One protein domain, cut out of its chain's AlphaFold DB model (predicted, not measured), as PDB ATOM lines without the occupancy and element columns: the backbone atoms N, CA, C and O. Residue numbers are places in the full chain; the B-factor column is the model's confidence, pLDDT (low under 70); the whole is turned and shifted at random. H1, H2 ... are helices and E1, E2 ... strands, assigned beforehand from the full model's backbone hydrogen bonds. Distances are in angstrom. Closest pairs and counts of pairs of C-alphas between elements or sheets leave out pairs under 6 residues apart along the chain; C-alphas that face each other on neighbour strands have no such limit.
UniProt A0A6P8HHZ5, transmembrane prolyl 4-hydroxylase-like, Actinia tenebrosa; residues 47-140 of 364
ATOM      1  N   GLU A  47     267.112 282.625 307.564       54.53
ATOM      2  CA  GLU A  47     266.495 281.563 306.764       54.53
ATOM      3  C   GLU A  47     265.005 281.842 306.506       54.53
ATOM      4  O   GLU A  47     264.571 281.815 305.363       54.53
ATOM      5  N   ASP A  48     264.256 282.256 307.531       51.72
ATOM      6  CA  ASP A  48     262.819 282.553 307.438       51.72
ATOM      7  C   ASP A  48     262.515 283.863 306.677       51.72
ATOM      8  O   ASP A  48     261.366 284.131 306.321       51.72
ATOM      9  N   THR A  49     263.526 284.708 306.432       53.22
ATOM     10  CA  THR A  49     263.387 285.912 305.585       53.22
ATOM     11  C   THR A  49     263.685 285.647 304.112       53.22
ATOM     12  O   THR A  49     263.317 286.457 303.257       53.22
ATOM     13  N   VAL A  50     264.342 284.528 303.804       64.69
ATOM     14  CA  VAL A  50     264.624 284.099 302.436       64.69
ATOM     15  C   VAL A  50     263.551 283.098 302.053       64.69
ATOM     16  O   VAL A  50     263.554 281.974 302.528       64.69
ATOM     17  N   ILE A  51     262.628 283.496 301.182       70.69
ATOM     18  CA  ILE A  51     261.627 282.569 300.650       70.69
ATOM     19  C   ILE A  51     262.370 281.555 299.765       70.69
ATOM     20  O   ILE A  51     262.912 281.970 298.732       70.69
ATOM     21  N   PRO A  52     262.445 280.263 300.142       76.25
ATOM     22  CA  PRO A  52     263.170 279.285 299.344       76.25
ATOM     23  C   PRO A  52     262.447 279.031 298.019       76.25
ATOM     24  O   PRO A  52     261.221 279.136 297.924       76.25
ATOM     25  N   GLN A  53     263.214 278.686 296.983       82.06
ATOM     26  CA  GLN A  53     262.626 278.146 295.762       82.06
ATOM     27  C   GLN A  53     262.090 276.744 296.048       82.06
ATOM     28  O   GLN A  53     262.722 275.966 296.756       82.06
ATOM     29  N   ILE A  54     260.916 276.438 295.502       85.88
ATOM     30  CA  ILE A  54     260.311 275.115 295.643       85.88
ATOM     31  C   ILE A  54     260.965 274.196 294.614       85.88
ATOM     32  O   ILE A  54     260.827 274.407 293.408       85.88
ATOM     33  N   GLU A  55     261.690 273.191 295.097       88.62
ATOM     34  CA  GLU A  55     262.321 272.176 294.261       88.62
ATOM     35  C   GLU A  55     261.416 270.948 294.121       88.62
ATOM     36  O   GLU A  55     260.721 270.551 295.058       88.62
ATOM     37  N   ASN A  56     261.437 270.330 292.938       90.50
ATOM     38  CA  ASN A  56     260.693 269.101 292.680       90.50
ATOM     39  C   ASN A  56     261.543 267.866 292.985       90.50
ATOM     40  O   ASN A  56     262.730 267.820 292.665       90.50
ATOM     41  N   GLY A  57     260.910 266.821 293.513       93.12
ATOM     42  CA  GLY A  57     261.523 265.514 293.706       93.12
ATOM     43  C   GLY A  57     261.061 264.821 294.981       93.12
ATOM     44  O   GLY A  57     260.031 265.152 295.570       93.12
ATOM     45  N   LYS A  58     261.856 263.841 295.414       94.06
ATOM     46  CA  LYS A  58     261.621 263.091 296.647       94.06
ATOM     47  C   LYS A  58     262.405 263.719 297.796       94.06
ATOM     48  O   LYS A  58     263.616 263.901 297.692       94.06
ATOM     49  N   SER A  59     261.728 264.042 298.895       93.31
ATOM     50  CA  SER A  59     262.409 264.534 300.097       93.31
ATOM     51  C   SER A  59     263.244 263.422 300.747       93.31
ATOM     52  O   SER A  59     262.850 262.257 300.748       93.31
ATOM     53  N   SER A  60     264.406 263.771 301.303       89.94
ATOM     54  CA  SER A  60     265.273 262.855 302.063       89.94
ATOM     55  C   SER A  60     264.930 262.807 303.563       89.94
ATOM     56  O   SER A  60     265.406 261.927 304.286       89.94
ATOM     57  N   GLY A  61     264.107 263.749 304.033       92.19
ATOM     58  CA  GLY A  61     263.667 263.881 305.422       92.19
ATOM     59  C   GLY A  61     262.361 263.133 305.727       92.19
ATOM     60  O   GLY A  61     261.985 262.219 304.990       92.19
ATOM     61  N   PRO A  62     261.650 263.517 306.807       93.56
ATOM     62  CA  PRO A  62     260.345 262.951 307.166       93.56
ATOM     63  C   PRO A  62     259.327 262.996 306.019       93.56
ATOM     64  O   PRO A  62     258.695 261.987 305.727       93.56
ATOM     65  N   ALA A  63     259.275 264.100 305.263       95.88
ATOM     66  CA  ALA A  63     258.418 264.225 304.080       95.88
ATOM     67  C   ALA A  63     258.671 263.138 303.012       95.88
ATOM     68  O   ALA A  63     257.796 262.820 302.212       95.88
ATOM     69  N   GLY A  64     259.850 262.513 302.992       95.94
ATOM     70  CA  GLY A  64     260.182 261.409 302.091       95.94
ATOM     71  C   GLY A  64     259.561 260.061 302.449       95.94
ATOM     72  O   GLY A  64     259.605 259.144 301.627       95.94
ATOM     73  N   ARG A  65     259.015 259.904 303.660       96.56
ATOM     74  CA  ARG A  65     258.704 258.600 304.259       96.56
ATOM     75  C   ARG A  65     257.200 258.423 304.407       96.56
ATOM     76  O   ARG A  65     256.582 259.171 305.144       96.56
ATOM     77  N   PHE A  66     256.628 257.417 303.748       96.94
ATOM     78  CA  PHE A  66     255.171 257.214 303.681       96.94
ATOM     79  C   PHE A  66     254.496 257.183 305.061       96.94
ATOM     80  O   PHE A  66     253.514 257.878 305.278       96.94
ATOM     81  N   TYR A  67     255.088 256.456 306.011       95.69
ATOM     82  CA  TYR A  67     254.565 256.298 307.372       95.69
ATOM     83  C   TYR A  67     254.559 257.589 308.210       95.69
ATOM     84  O   TYR A  67     253.980 257.605 309.287       95.69
ATOM     85  N   GLU A  68     255.238 258.660 307.781       95.69
ATOM     86  CA  GLU A  68     255.124 259.967 308.453       95.69
ATOM     87  C   GLU A  68     253.838 260.698 308.049       95.69
ATOM     88  O   GLU A  68     253.403 261.600 308.761       95.69
ATOM     89  N   TRP A  69     253.247 260.319 306.910       96.25
ATOM     90  CA  TRP A  69     251.994 260.866 306.392       96.25
ATOM     91  C   TRP A  69     250.802 259.981 306.763       96.25
ATOM     92  O   TRP A  69     249.780 260.513 307.168       96.25
ATOM     93  N   ASP A  70     250.931 258.659 306.632       96.69
ATOM     94  CA  ASP A  70     249.907 257.661 306.987       96.69
ATOM     95  C   ASP A  70     249.820 257.494 308.517       96.69
ATOM     96  O   ASP A  70     250.508 256.663 309.113       96.69
ATOM     97  N   ASP A  71     249.027 258.350 309.166       93.94
ATOM     98  CA  ASP A  71     248.937 258.445 310.628       93.94
ATOM     99  C   ASP A  71     248.171 257.256 311.220       93.94
ATOM    100  O   ASP A  71     248.540 256.716 312.270       93.94
ATOM    101  N   ASN A  72     247.124 256.796 310.529       95.69
ATOM    102  CA  ASN A  72     246.303 255.681 310.994       95.69
ATOM    103  C   ASN A  72     246.849 254.297 310.572       95.69
ATOM    104  O   ASN A  72     246.339 253.280 311.052       95.69
ATOM    105  N   HIS A  73     247.913 254.266 309.763       96.06
ATOM    106  CA  HIS A  73     248.602 253.073 309.267       96.06
ATOM    107  C   HIS A  73     247.707 252.158 308.410       96.06
ATOM    108  O   HIS A  73     247.846 250.929 308.456       96.06
ATOM    109  N   ASP A  74     246.769 252.732 307.651       97.06
ATOM    110  CA  ASP A  74     245.855 251.989 306.774       97.06
ATOM    111  C   ASP A  74     246.382 251.809 305.337       97.06
ATOM    112  O   ASP A  74     245.772 251.097 304.529       97.06
ATOM    113  N   GLY A  75     247.557 252.373 305.034       96.62
ATOM    114  CA  GLY A  75     248.194 252.291 303.723       96.62
ATOM    115  C   GLY A  75     247.694 253.332 302.719       96.62
ATOM    116  O   GLY A  75     248.035 253.232 301.532       96.62
ATOM    117  N   ILE A  76     246.900 254.311 303.160       97.50
ATOM    118  CA  ILE A  76     246.303 255.355 302.332       97.50
ATOM    119  C   ILE A  76     246.474 256.714 303.017       97.50
ATOM    120  O   ILE A  76     245.961 256.946 304.096       97.50
ATOM    121  N   ILE A  77     247.107 257.670 302.338       98.12
ATOM    122  CA  ILE A  77     247.201 259.045 302.839       98.12
ATOM    123  C   ILE A  77     245.963 259.825 302.398       98.12
ATOM    124  O   ILE A  77     245.700 259.986 301.207       98.12
ATOM    125  N   THR A  78     245.230 260.377 303.350       97.62
ATOM    126  CA  THR A  78     244.046 261.213 303.129       97.62
ATOM    127  C   THR A  78     244.361 262.708 303.247       97.62
ATOM    128  O   THR A  78     245.378 263.128 303.797       97.62
ATOM    129  N   LEU A  79     243.433 263.574 302.816       96.44
ATOM    130  CA  LEU A  79     243.536 265.024 303.064       96.44
ATOM    131  C   LEU A  79     243.654 265.383 304.557       96.44
ATOM    132  O   LEU A  79     244.229 266.417 304.894       96.44
ATOM    133  N   ALA A  80     243.071 264.575 305.450       95.75
ATOM    134  CA  ALA A  80     243.162 264.807 306.892       95.75
ATOM    135  C   ALA A  80     244.585 264.552 307.404       95.75
ATOM    136  O   ALA A  80     245.096 265.317 308.216       95.75
ATOM    137  N   GLU A  81     245.239 263.531 306.868       96.88
ATOM    138  CA  GLU A  81     246.622 263.179 307.171       96.88
ATOM    139  C   GLU A  81     247.625 264.167 306.589       96.88
ATOM    140  O   GLU A  81     248.551 264.571 307.282       96.88
ATOM    141  N   VAL A  82     247.391 264.678 305.376       96.69
ATOM    142  CA  VAL A  82     248.197 265.788 304.840       96.69
ATOM    143  C   VAL A  82     248.081 267.034 305.727       96.69
ATOM    144  O   VAL A  82     249.079 267.710 305.979       96.69
ATOM    145  N   ALA A  83     246.884 267.327 306.254       94.94
ATOM    146  CA  ALA A  83     246.694 268.417 307.214       94.94
ATOM    147  C   ALA A  83     247.443 268.158 308.532       94.94
ATOM    148  O   ALA A  83     248.036 269.077 309.103       94.94
ATOM    149  N   LEU A  84     247.428 266.913 309.012       93.56
ATOM    150  CA  LEU A  84     248.132 266.507 310.225       93.56
ATOM    151  C   LEU A  84     249.652 266.615 310.048       93.56
ATOM    152  O   LEU A  84     250.324 267.173 310.915       93.56
ATOM    153  N   PHE A  85     250.175 266.175 308.903       95.19
ATOM    154  CA  PHE A  85     251.578 266.324 308.529       95.19
ATOM    155  C   PHE A  85     251.986 267.802 308.523       95.19
ATOM    156  O   PHE A  85     252.955 268.179 309.188       95.19
ATOM    157  N   ALA A  86     251.202 268.662 307.859       94.31
ATOM    158  CA  ALA A  86     251.435 270.106 307.828       94.31
ATOM    159  C   ALA A  86     251.480 270.715 309.241       94.31
ATOM    160  O   ALA A  86     252.380 271.495 309.568       94.31
ATOM    161  N   LYS A  87     250.558 270.308 310.119       91.25
ATOM    162  CA  LYS A  87     250.520 270.760 311.514       91.25
ATOM    163  C   LYS A  87     251.727 270.264 312.318       91.25
ATOM    164  O   LYS A  87     252.308 271.037 313.075       91.25
ATOM    165  N   LYS A  88     252.122 269.000 312.161       90.00
ATOM    166  CA  LYS A  88     253.203 268.360 312.929       90.00
ATOM    167  C   LYS A  88     254.590 268.857 312.523       90.00
ATOM    168  O   LYS A  88     255.423 269.098 313.392       90.00
ATOM    169  N   HIS A  89     254.831 269.013 311.223       90.56
ATOM    170  CA  HIS A  89     256.161 269.307 310.683       90.56
ATOM    171  C   HIS A  89     256.376 270.785 310.343       90.56
ATOM    172  O   HIS A  89     257.509 271.258 310.416       90.56
ATOM    173  N   HIS A  90     255.307 271.528 310.040       90.06
ATOM    174  CA  HIS A  90     255.393 272.944 309.671       90.06
ATOM    175  C   HIS A  90     254.618 273.876 310.612       90.06
ATOM    176  O   HIS A  90     254.613 275.085 310.385       90.06
ATOM    177  N   PHE A  91     253.959 273.348 311.655       89.56
ATOM    178  CA  PHE A  91     253.056 274.111 312.535       89.56
ATOM    179  C   PHE A  91     251.973 274.875 311.756       89.56
ATOM    180  O   PHE A  91     251.503 275.935 312.171       89.56
ATOM    181  N   LEU A  92     251.581 274.320 310.608       90.56
ATOM    182  CA  LEU A  92     250.701 274.945 309.636       90.56
ATOM    183  C   LEU A  92     249.296 274.343 309.738       90.56
ATOM    184  O   LEU A  92     249.096 273.161 309.467       90.56
ATOM    185  N   VAL A  93     248.311 275.167 310.104       90.62
ATOM    186  CA  VAL A  93     246.902 274.753 310.196       90.62
ATOM    187  C   VAL A  93     246.164 275.181 308.931       90.62
ATOM    188  O   VAL A  93     245.830 276.351 308.745       90.62
ATOM    189  N   VAL A  94     245.909 274.219 308.048       91.94
ATOM    190  CA  VAL A  94     245.316 274.436 306.719       91.94
ATOM    191  C   VAL A  94     244.018 273.660 306.542       91.94
ATOM    192  O   VAL A  94     243.842 272.556 307.055       91.94
ATOM    193  N   SER A  95     243.085 274.244 305.794       93.25
ATOM    194  CA  SER A  95     241.860 273.568 305.374       93.25
ATOM    195  C   SER A  95     242.120 272.593 304.223       93.25
ATOM    196  O   SER A  95     243.078 272.733 303.467       93.25
ATOM    197  N   LYS A  96     241.198 271.642 304.021       94.00
ATOM    198  CA  LYS A  96     241.241 270.698 302.888       94.00
ATOM    199  C   LYS A  96     241.372 271.395 301.530       94.00
ATOM    200  O   LYS A  96     242.073 270.906 300.657       94.00
ATOM    201  N   LYS A  97     240.707 272.543 301.368       94.44
ATOM    202  CA  LYS A  97     240.795 273.346 300.147       94.44
ATOM    203  C   LYS A  97     242.190 273.948 299.973       94.44
ATOM    204  O   LYS A  97     242.759 273.816 298.903       94.44
ATOM    205  N   GLU A  98     242.742 274.558 301.025       94.75
ATOM    206  CA  GLU A  98     244.102 275.119 300.988       94.75
ATOM    207  C   GLU A  98     245.140 274.040 300.655       94.75
ATOM    208  O   GLU A  98     246.079 274.317 299.919       94.75
ATOM    209  N   ILE A  99     244.955 272.808 301.143       96.06
ATOM    210  CA  ILE A  99     245.815 271.672 300.785       96.06
ATOM    211  C   ILE A  99     245.764 271.401 299.283       96.06
ATOM    212  O   ILE A  99     246.812 271.401 298.650       96.06
ATOM    213  N   LEU A 100     244.575 271.215 298.707       96.31
ATOM    214  CA  LEU A 100     244.436 270.963 297.267       96.31
ATOM    215  C   LEU A 100     245.025 272.108 296.432       96.31
ATOM    216  O   LEU A 100     245.820 271.854 295.533       96.31
ATOM    217  N   ASP A 101     244.722 273.358 296.793       94.94
ATOM    218  CA  ASP A 101     245.262 274.540 296.116       94.94
ATOM    219  C   ASP A 101     246.812 274.540 296.151       94.94
ATOM    220  O   ASP A 101     247.455 274.804 295.134       94.94
ATOM    221  N   MET A 102     247.430 274.193 297.291       95.00
ATOM    222  CA  MET A 102     248.893 274.069 297.417       95.00
ATOM    223  C   MET A 102     249.471 272.936 296.563       95.00
ATOM    224  O   MET A 102     250.509 273.127 295.931       95.00
ATOM    225  N   LEU A 103     248.820 271.768 296.534       96.00
ATOM    226  CA  LEU A 103     249.263 270.619 295.738       96.00
ATOM    227  C   LEU A 103     249.203 270.929 294.234       96.00
ATOM    228  O   LEU A 103     250.152 270.650 293.500       96.00
ATOM    229  N   HIS A 104     248.146 271.601 293.775       95.81
ATOM    230  CA  HIS A 104     248.003 271.984 292.368       95.81
ATOM    231  C   HIS A 104     249.038 273.018 291.916       95.81
ATOM    232  O   HIS A 104     249.493 272.948 290.777       95.81
ATOM    233  N   ILE A 105     249.479 273.928 292.795       93.19
ATOM    234  CA  ILE A 105     250.555 274.897 292.486       93.19
ATOM    235  C   ILE A 105     251.853 274.189 292.065       93.19
ATOM    236  O   ILE A 105     252.592 274.703 291.225       93.19
ATOM    237  N   ILE A 106     252.123 273.011 292.626       94.19
ATOM    238  CA  ILE A 106     253.329 272.214 292.360       94.19
ATOM    239  C   ILE A 106     253.061 271.017 291.434       94.19
ATOM    240  O   ILE A 106     253.876 270.095 291.371       94.19
ATOM    241  N   ASN A 107     251.938 271.037 290.704       94.31
ATOM    242  CA  ASN A 107     251.498 269.988 289.778       94.31
ATOM    243  C   ASN A 107     251.356 268.589 290.414       94.31
ATOM    244  O   ASN A 107     251.627 267.586 289.756       94.31
ATOM    245  N   VAL A 108     250.933 268.513 291.677       95.12
ATOM    246  CA  VAL A 108     250.545 267.257 292.338       95.12
ATOM    247  C   VAL A 108     249.035 267.082 292.195       95.12
ATOM    248  O   VAL A 108     248.278 267.948 292.624       95.12
ATOM    249  N   SER A 109     248.610 265.970 291.594       96.19
ATOM    250  CA  SER A 109     247.193 265.653 291.298       96.19
ATOM    251  C   SER A 109     246.745 264.307 291.868       96.19
ATOM    252  O   SER A 109     245.567 263.977 291.850       96.19
ATOM    253  N   GLU A 110     247.676 263.545 292.440       96.31
ATOM    254  CA  GLU A 110     247.452 262.236 293.046       96.31
ATOM    255  C   GLU A 110     246.428 262.294 294.189       96.31
ATOM    256  O   GLU A 110     245.806 261.295 294.486       96.31
ATOM    257  N   MET A 111     246.205 263.462 294.804       96.12
ATOM    258  CA  MET A 111     245.208 263.656 295.867       96.12
ATOM    259  C   MET A 111     243.792 263.984 295.345       96.12
ATOM    260  O   MET A 111     242.863 264.133 296.141       96.12
ATOM    261  N   ASP A 112     243.588 264.130 294.032       95.88
ATOM    262  CA  ASP A 112     242.320 264.618 293.464       95.88
ATOM    263  C   ASP A 112     241.151 263.640 293.656       95.88
ATOM    264  O   ASP A 112     239.995 264.064 293.749       95.88
ATOM    265  N   ASP A 113     241.432 262.339 293.766       94.69
ATOM    266  CA  ASP A 113     240.436 261.314 294.106       94.69
ATOM    267  C   ASP A 113     240.207 261.177 295.631       94.69
ATOM    268  O   ASP A 113     239.381 260.377 296.083       94.69
ATOM    269  N   GLY A 114     240.893 262.010 296.423       94.62
ATOM    270  CA  GLY A 114     240.787 262.114 297.874       94.62
ATOM    271  C   GLY A 114     241.776 261.256 298.659       94.62
ATOM    272  O   GLY A 114     241.687 261.251 299.895       94.62
ATOM    273  N   LYS A 115     242.686 260.539 297.990       96.69
ATOM    274  CA  LYS A 115     243.637 259.636 298.639       96.69
ATOM    275  C   LYS A 115     244.948 259.515 297.862       96.69
ATOM    276  O   LYS A 115     244.962 259.630 296.657       96.69
ATOM    277  N   ILE A 116     246.043 259.207 298.549       97.81
ATOM    278  CA  ILE A 116     247.317 258.835 297.926       97.81
ATOM    279  C   ILE A 116     247.702 257.449 298.427       97.81
ATOM    280  O   ILE A 116     247.850 257.218 299.629       97.81
ATOM    281  N   THR A 117     247.883 256.517 297.504       97.81
ATOM    282  CA  THR A 117     248.337 255.158 297.800       97.81
ATOM    283  C   THR A 117     249.853 255.094 297.994       97.81
ATOM    284  O   THR A 117     250.608 255.968 297.563       97.81
ATOM    285  N   PHE A 118     250.337 254.008 298.603       97.12
ATOM    286  CA  PHE A 118     251.777 253.758 298.728       97.12
ATOM    287  C   PHE A 118     252.518 253.734 297.378       97.12
ATOM    288  O   PHE A 118     253.683 254.135 297.317       97.12
ATOM    289  N   GLU A 119     251.860 253.267 296.312       96.88
ATOM    290  CA  GLU A 119     252.426 253.201 294.960       96.88
ATOM    291  C   GLU A 119     252.603 254.602 294.364       96.88
ATOM    292  O   GLU A 119     253.718 254.960 293.983       96.88
ATOM    293  N   GLU A 120     251.554 255.429 294.391       96.88
ATOM    294  CA  GLU A 120     251.612 256.837 293.963       96.88
ATOM    295  C   GLU A 120     252.654 257.619 294.766       96.88
ATOM    296  O   GLU A 120     253.433 258.404 294.217       96.88
ATOM    297  N   PHE A 121     252.749 257.343 296.068       97.38
ATOM    298  CA  PHE A 121     253.728 257.991 296.925       97.38
ATOM    299  C   PHE A 121     255.178 257.732 296.496       97.38
ATOM    300  O   PHE A 121     256.026 258.590 296.747       97.38
ATOM    301  N   GLN A 122     255.512 256.603 295.856       95.62
ATOM    302  CA  GLN A 122     256.904 256.316 295.461       95.62
ATOM    303  C   GLN A 122     257.474 257.395 294.535       95.62
ATOM    304  O   GLN A 122     258.643 257.764 294.668       95.62
ATOM    305  N   THR A 123     256.639 257.930 293.647       95.31
ATOM    306  CA  THR A 123     257.003 258.955 292.658       95.31
ATOM    307  C   THR A 123     256.477 260.346 292.994       95.31
ATOM    308  O   THR A 123     256.851 261.304 292.319       95.31
ATOM    309  N   LEU A 124     255.650 260.471 294.035       96.50
ATOM    310  CA  LEU A 124     255.076 261.735 294.484       96.50
ATOM    311  C   LEU A 124     256.160 262.783 294.771       96.50
ATOM    312  O   LEU A 124     257.173 262.495 295.421       96.50
ATOM    313  N   ASN A 125     255.890 264.021 294.350       96.38
ATOM    314  CA  ASN A 125     256.732 265.200 294.555       96.38
ATOM    315  C   ASN A 125     256.764 265.660 296.031       96.38
ATOM    316  O   ASN A 125     256.373 266.778 296.362       96.38
ATOM    317  N   THR A 126     257.204 264.799 296.951       96.81
ATOM    318  CA  THR A 126     257.173 265.104 298.388       96.81
ATOM    319  C   THR A 126     258.112 266.232 298.790       96.81
ATOM    320  O   THR A 126     257.857 266.889 299.793       96.81
ATOM    321  N   HIS A 127     259.170 266.493 298.014       95.44
ATOM    322  CA  HIS A 127     260.017 267.669 298.212       95.44
ATOM    323  C   HIS A 127     259.255 268.958 297.879       95.44
ATOM    324  O   HIS A 127     259.280 269.905 298.661       95.44
ATOM    325  N   GLY A 128     258.513 268.970 296.768       95.56
ATOM    326  CA  GLY A 128     257.673 270.105 296.402       95.56
ATOM    327  C   GLY A 128     256.575 270.365 297.432       95.56
ATOM    328  O   GLY A 128     256.340 271.520 297.781       95.56
ATOM    329  N   ILE A 129     255.941 269.303 297.955       95.94
ATOM    330  CA  ILE A 129     254.890 269.404 298.985       95.94
ATOM    331  C   ILE A 129     255.455 269.999 300.287       95.94
ATOM    332  O   ILE A 129     254.888 270.945 300.831       95.94
ATOM    333  N   ASP A 130     256.590 269.487 300.767       94.88
ATOM    334  CA  ASP A 130     257.288 270.003 301.955       94.88
ATOM    335  C   ASP A 130     257.686 271.483 301.772       94.88
ATOM    336  O   ASP A 130     257.434 272.334 302.630       94.88
ATOM    337  N   GLY A 131     258.211 271.815 300.587       93.62
ATOM    338  CA  GLY A 131     258.596 273.172 300.209       93.62
ATOM    339  C   GLY A 131     257.422 274.153 300.172       93.62
ATOM    340  O   GLY A 131     257.515 275.232 300.761       93.62
ATOM    341  N   ILE A 132     256.298 273.802 299.530       94.12
ATOM    342  CA  ILE A 132     255.126 274.693 299.465       94.12
ATOM    343  C   ILE A 132     254.490 274.891 300.845       94.12
ATOM    344  O   ILE A 132     254.070 276.009 301.149       94.12
ATOM    345  N   MET A 133     254.467 273.868 301.709       94.50
ATOM    346  CA  MET A 133     253.989 274.004 303.091       94.50
ATOM    347  C   MET A 133     254.860 274.984 303.883       94.50
ATOM    348  O   MET A 133     254.341 275.917 304.502       94.50
ATOM    349  N   HIS A 134     256.184 274.833 303.810       90.31
ATOM    350  CA  HIS A 134     257.115 275.740 304.474       90.31
ATOM    351  C   HIS A 134     256.981 277.186 303.964       90.31
ATOM    352  O   HIS A 134     256.783 278.108 304.758       90.31
ATOM    353  N   VAL A 135     256.989 277.394 302.642       88.94
ATOM    354  CA  VAL A 135     256.816 278.721 302.019       88.94
ATOM    355  C   VAL A 135     255.474 279.350 302.397       88.94
ATOM    356  O   VAL A 135     255.409 280.551 302.681       88.94
ATOM    357  N   THR A 136     254.401 278.560 302.442       90.81
ATOM    358  CA  THR A 136     253.068 279.027 302.847       90.81
ATOM    359  C   THR A 136     253.080 279.542 304.284       90.81
ATOM    360  O   THR A 136     252.579 280.640 304.537       90.81
ATOM    361  N   GLY A 137     253.720 278.816 305.205       88.25
ATOM    362  CA  GLY A 137     253.902 279.242 306.595       88.25
ATOM    363  C   GLY A 137     254.748 280.511 306.766       88.25
ATOM    364  O   GLY A 137     254.646 281.169 307.794       88.25
ATOM    365  N   LEU A 138     255.550 280.905 305.773       82.38
ATOM    366  CA  LEU A 138     256.353 282.136 305.821       82.38
ATOM    367  C   LEU A 138     255.669 283.331 305.149       82.38
ATOM    368  O   LEU A 138     255.817 284.477 305.579       82.38
ATOM    369  N   THR A 139     254.926 283.081 304.073       82.62
ATOM    370  CA  THR A 139     254.497 284.138 303.144       82.62
ATOM    371  C   THR A 139     253.002 284.407 303.171       82.62
ATOM    372  O   THR A 139     252.583 285.549 302.956       82.62
ATOM    373  N   HIS A 140     252.183 283.393 303.456       86.88
ATOM    374  CA  HIS A 140     250.741 283.520 303.341       86.88
ATOM    375  C   HIS A 140     250.183 284.411 304.467       86.88
ATOM    376  O   HIS A 140     250.461 284.149 305.639       86.88
TER     377      HIS A 140
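Overview. This is residues 47 to 140 of the 364 residues of the protein "transmembrane prolyl 4-hydroxylase-like" of Actinia tenebrosa (UniProt A0A6P8HHZ5). A small two-strand sheet, E1 and E2, sits at one end of the domain with the short helices H1 and H4 near it; beyond it, H2, H3 and H5 cross one another steeply and make the core, each touching the other two. The last turns of H5 and the first residues of a 19-residue unnamed stretch, 47 to 65, lie toward the other end. The printed part has 94 residues with five named helices and two named strands, in the order H1, E1, H2, H3, E2, H4, H5; the sheet is antiparallel and the class is mostly helix. The whole is compact, with a radius of gyration of the C-alphas of 12.2 A, and elongated, spanning 38 by 24 by 21 A.

Along the chain. E1 is residues 76 to 78 and E2 residues 115 to 117; C-alpha 76 is at (246.303, 255.355, 302.332). H2, residues 79 to 90, measures 15.7 A from first to last C-alpha, and H3, residues 96 to 105, measures 14.6 A. H1 is residues 66 to 69, beginning at C-alpha 66 (255.171, 257.214, 303.681), and H4 is residues 118 to 123. H5, the longest helix, is residues 126 to 139, 19.8 A long, and ends at C-alpha 139 (254.497, 284.138, 303.144).

Arrangement. E1 and E2 are antiparallel at 155 degrees, with N 77 and O 116 at 2.8 A and N 116 and O 77 at 2.8 A, within hydrogen-bond range. H2 follows E1 directly and is the hub, touching three helices. Its residues 81 to 85 touch H1, closest at the C-alphas of Trp 69 and Phe 85, 5.9 A. Its residues 79 to 83 touch H3, closest at the C-alphas of Leu 79 and Lys 96, 6.1 A, about perpendicular at 76 degrees. Its residues 86 to 90 touch residues 133 to 137 of H5, closest at the C-alphas of His 90 and His 134, 6.1 A, at a steep tilt of 64 degrees, the same way. H3 touches residues 129 to 133 of H5, closest at the C-alphas of Met 102 and Ile 132, 6.6 A, opposite ways at a steep tilt of 69 degrees, only just short of perpendicular. H4 is close to H1 but not clearly touching, the closest C-alphas, of Phe 66 and Phe 118, being 6.9 A apart. H4 and H5 are apart, as are H2 and H4. Each O i to N i+4 pair is within hydrogen-bond range in H2, H3 and H5, and 1 of 2 in H4; H1 is too short for such a pair.

Size, cuts and confidence. The two farthest C-alphas, of Thr 49 and Asp 74, are 38.2 A apart. The printed part has no cut. The links E1 to H2, H2 to H3, E2 to H4 and H4 to H5 are tight, and H1 to E1 and H3 to E2 are short. The mean pLDDT of the printed part is 91.9, and residues 47 to 50 are under 70.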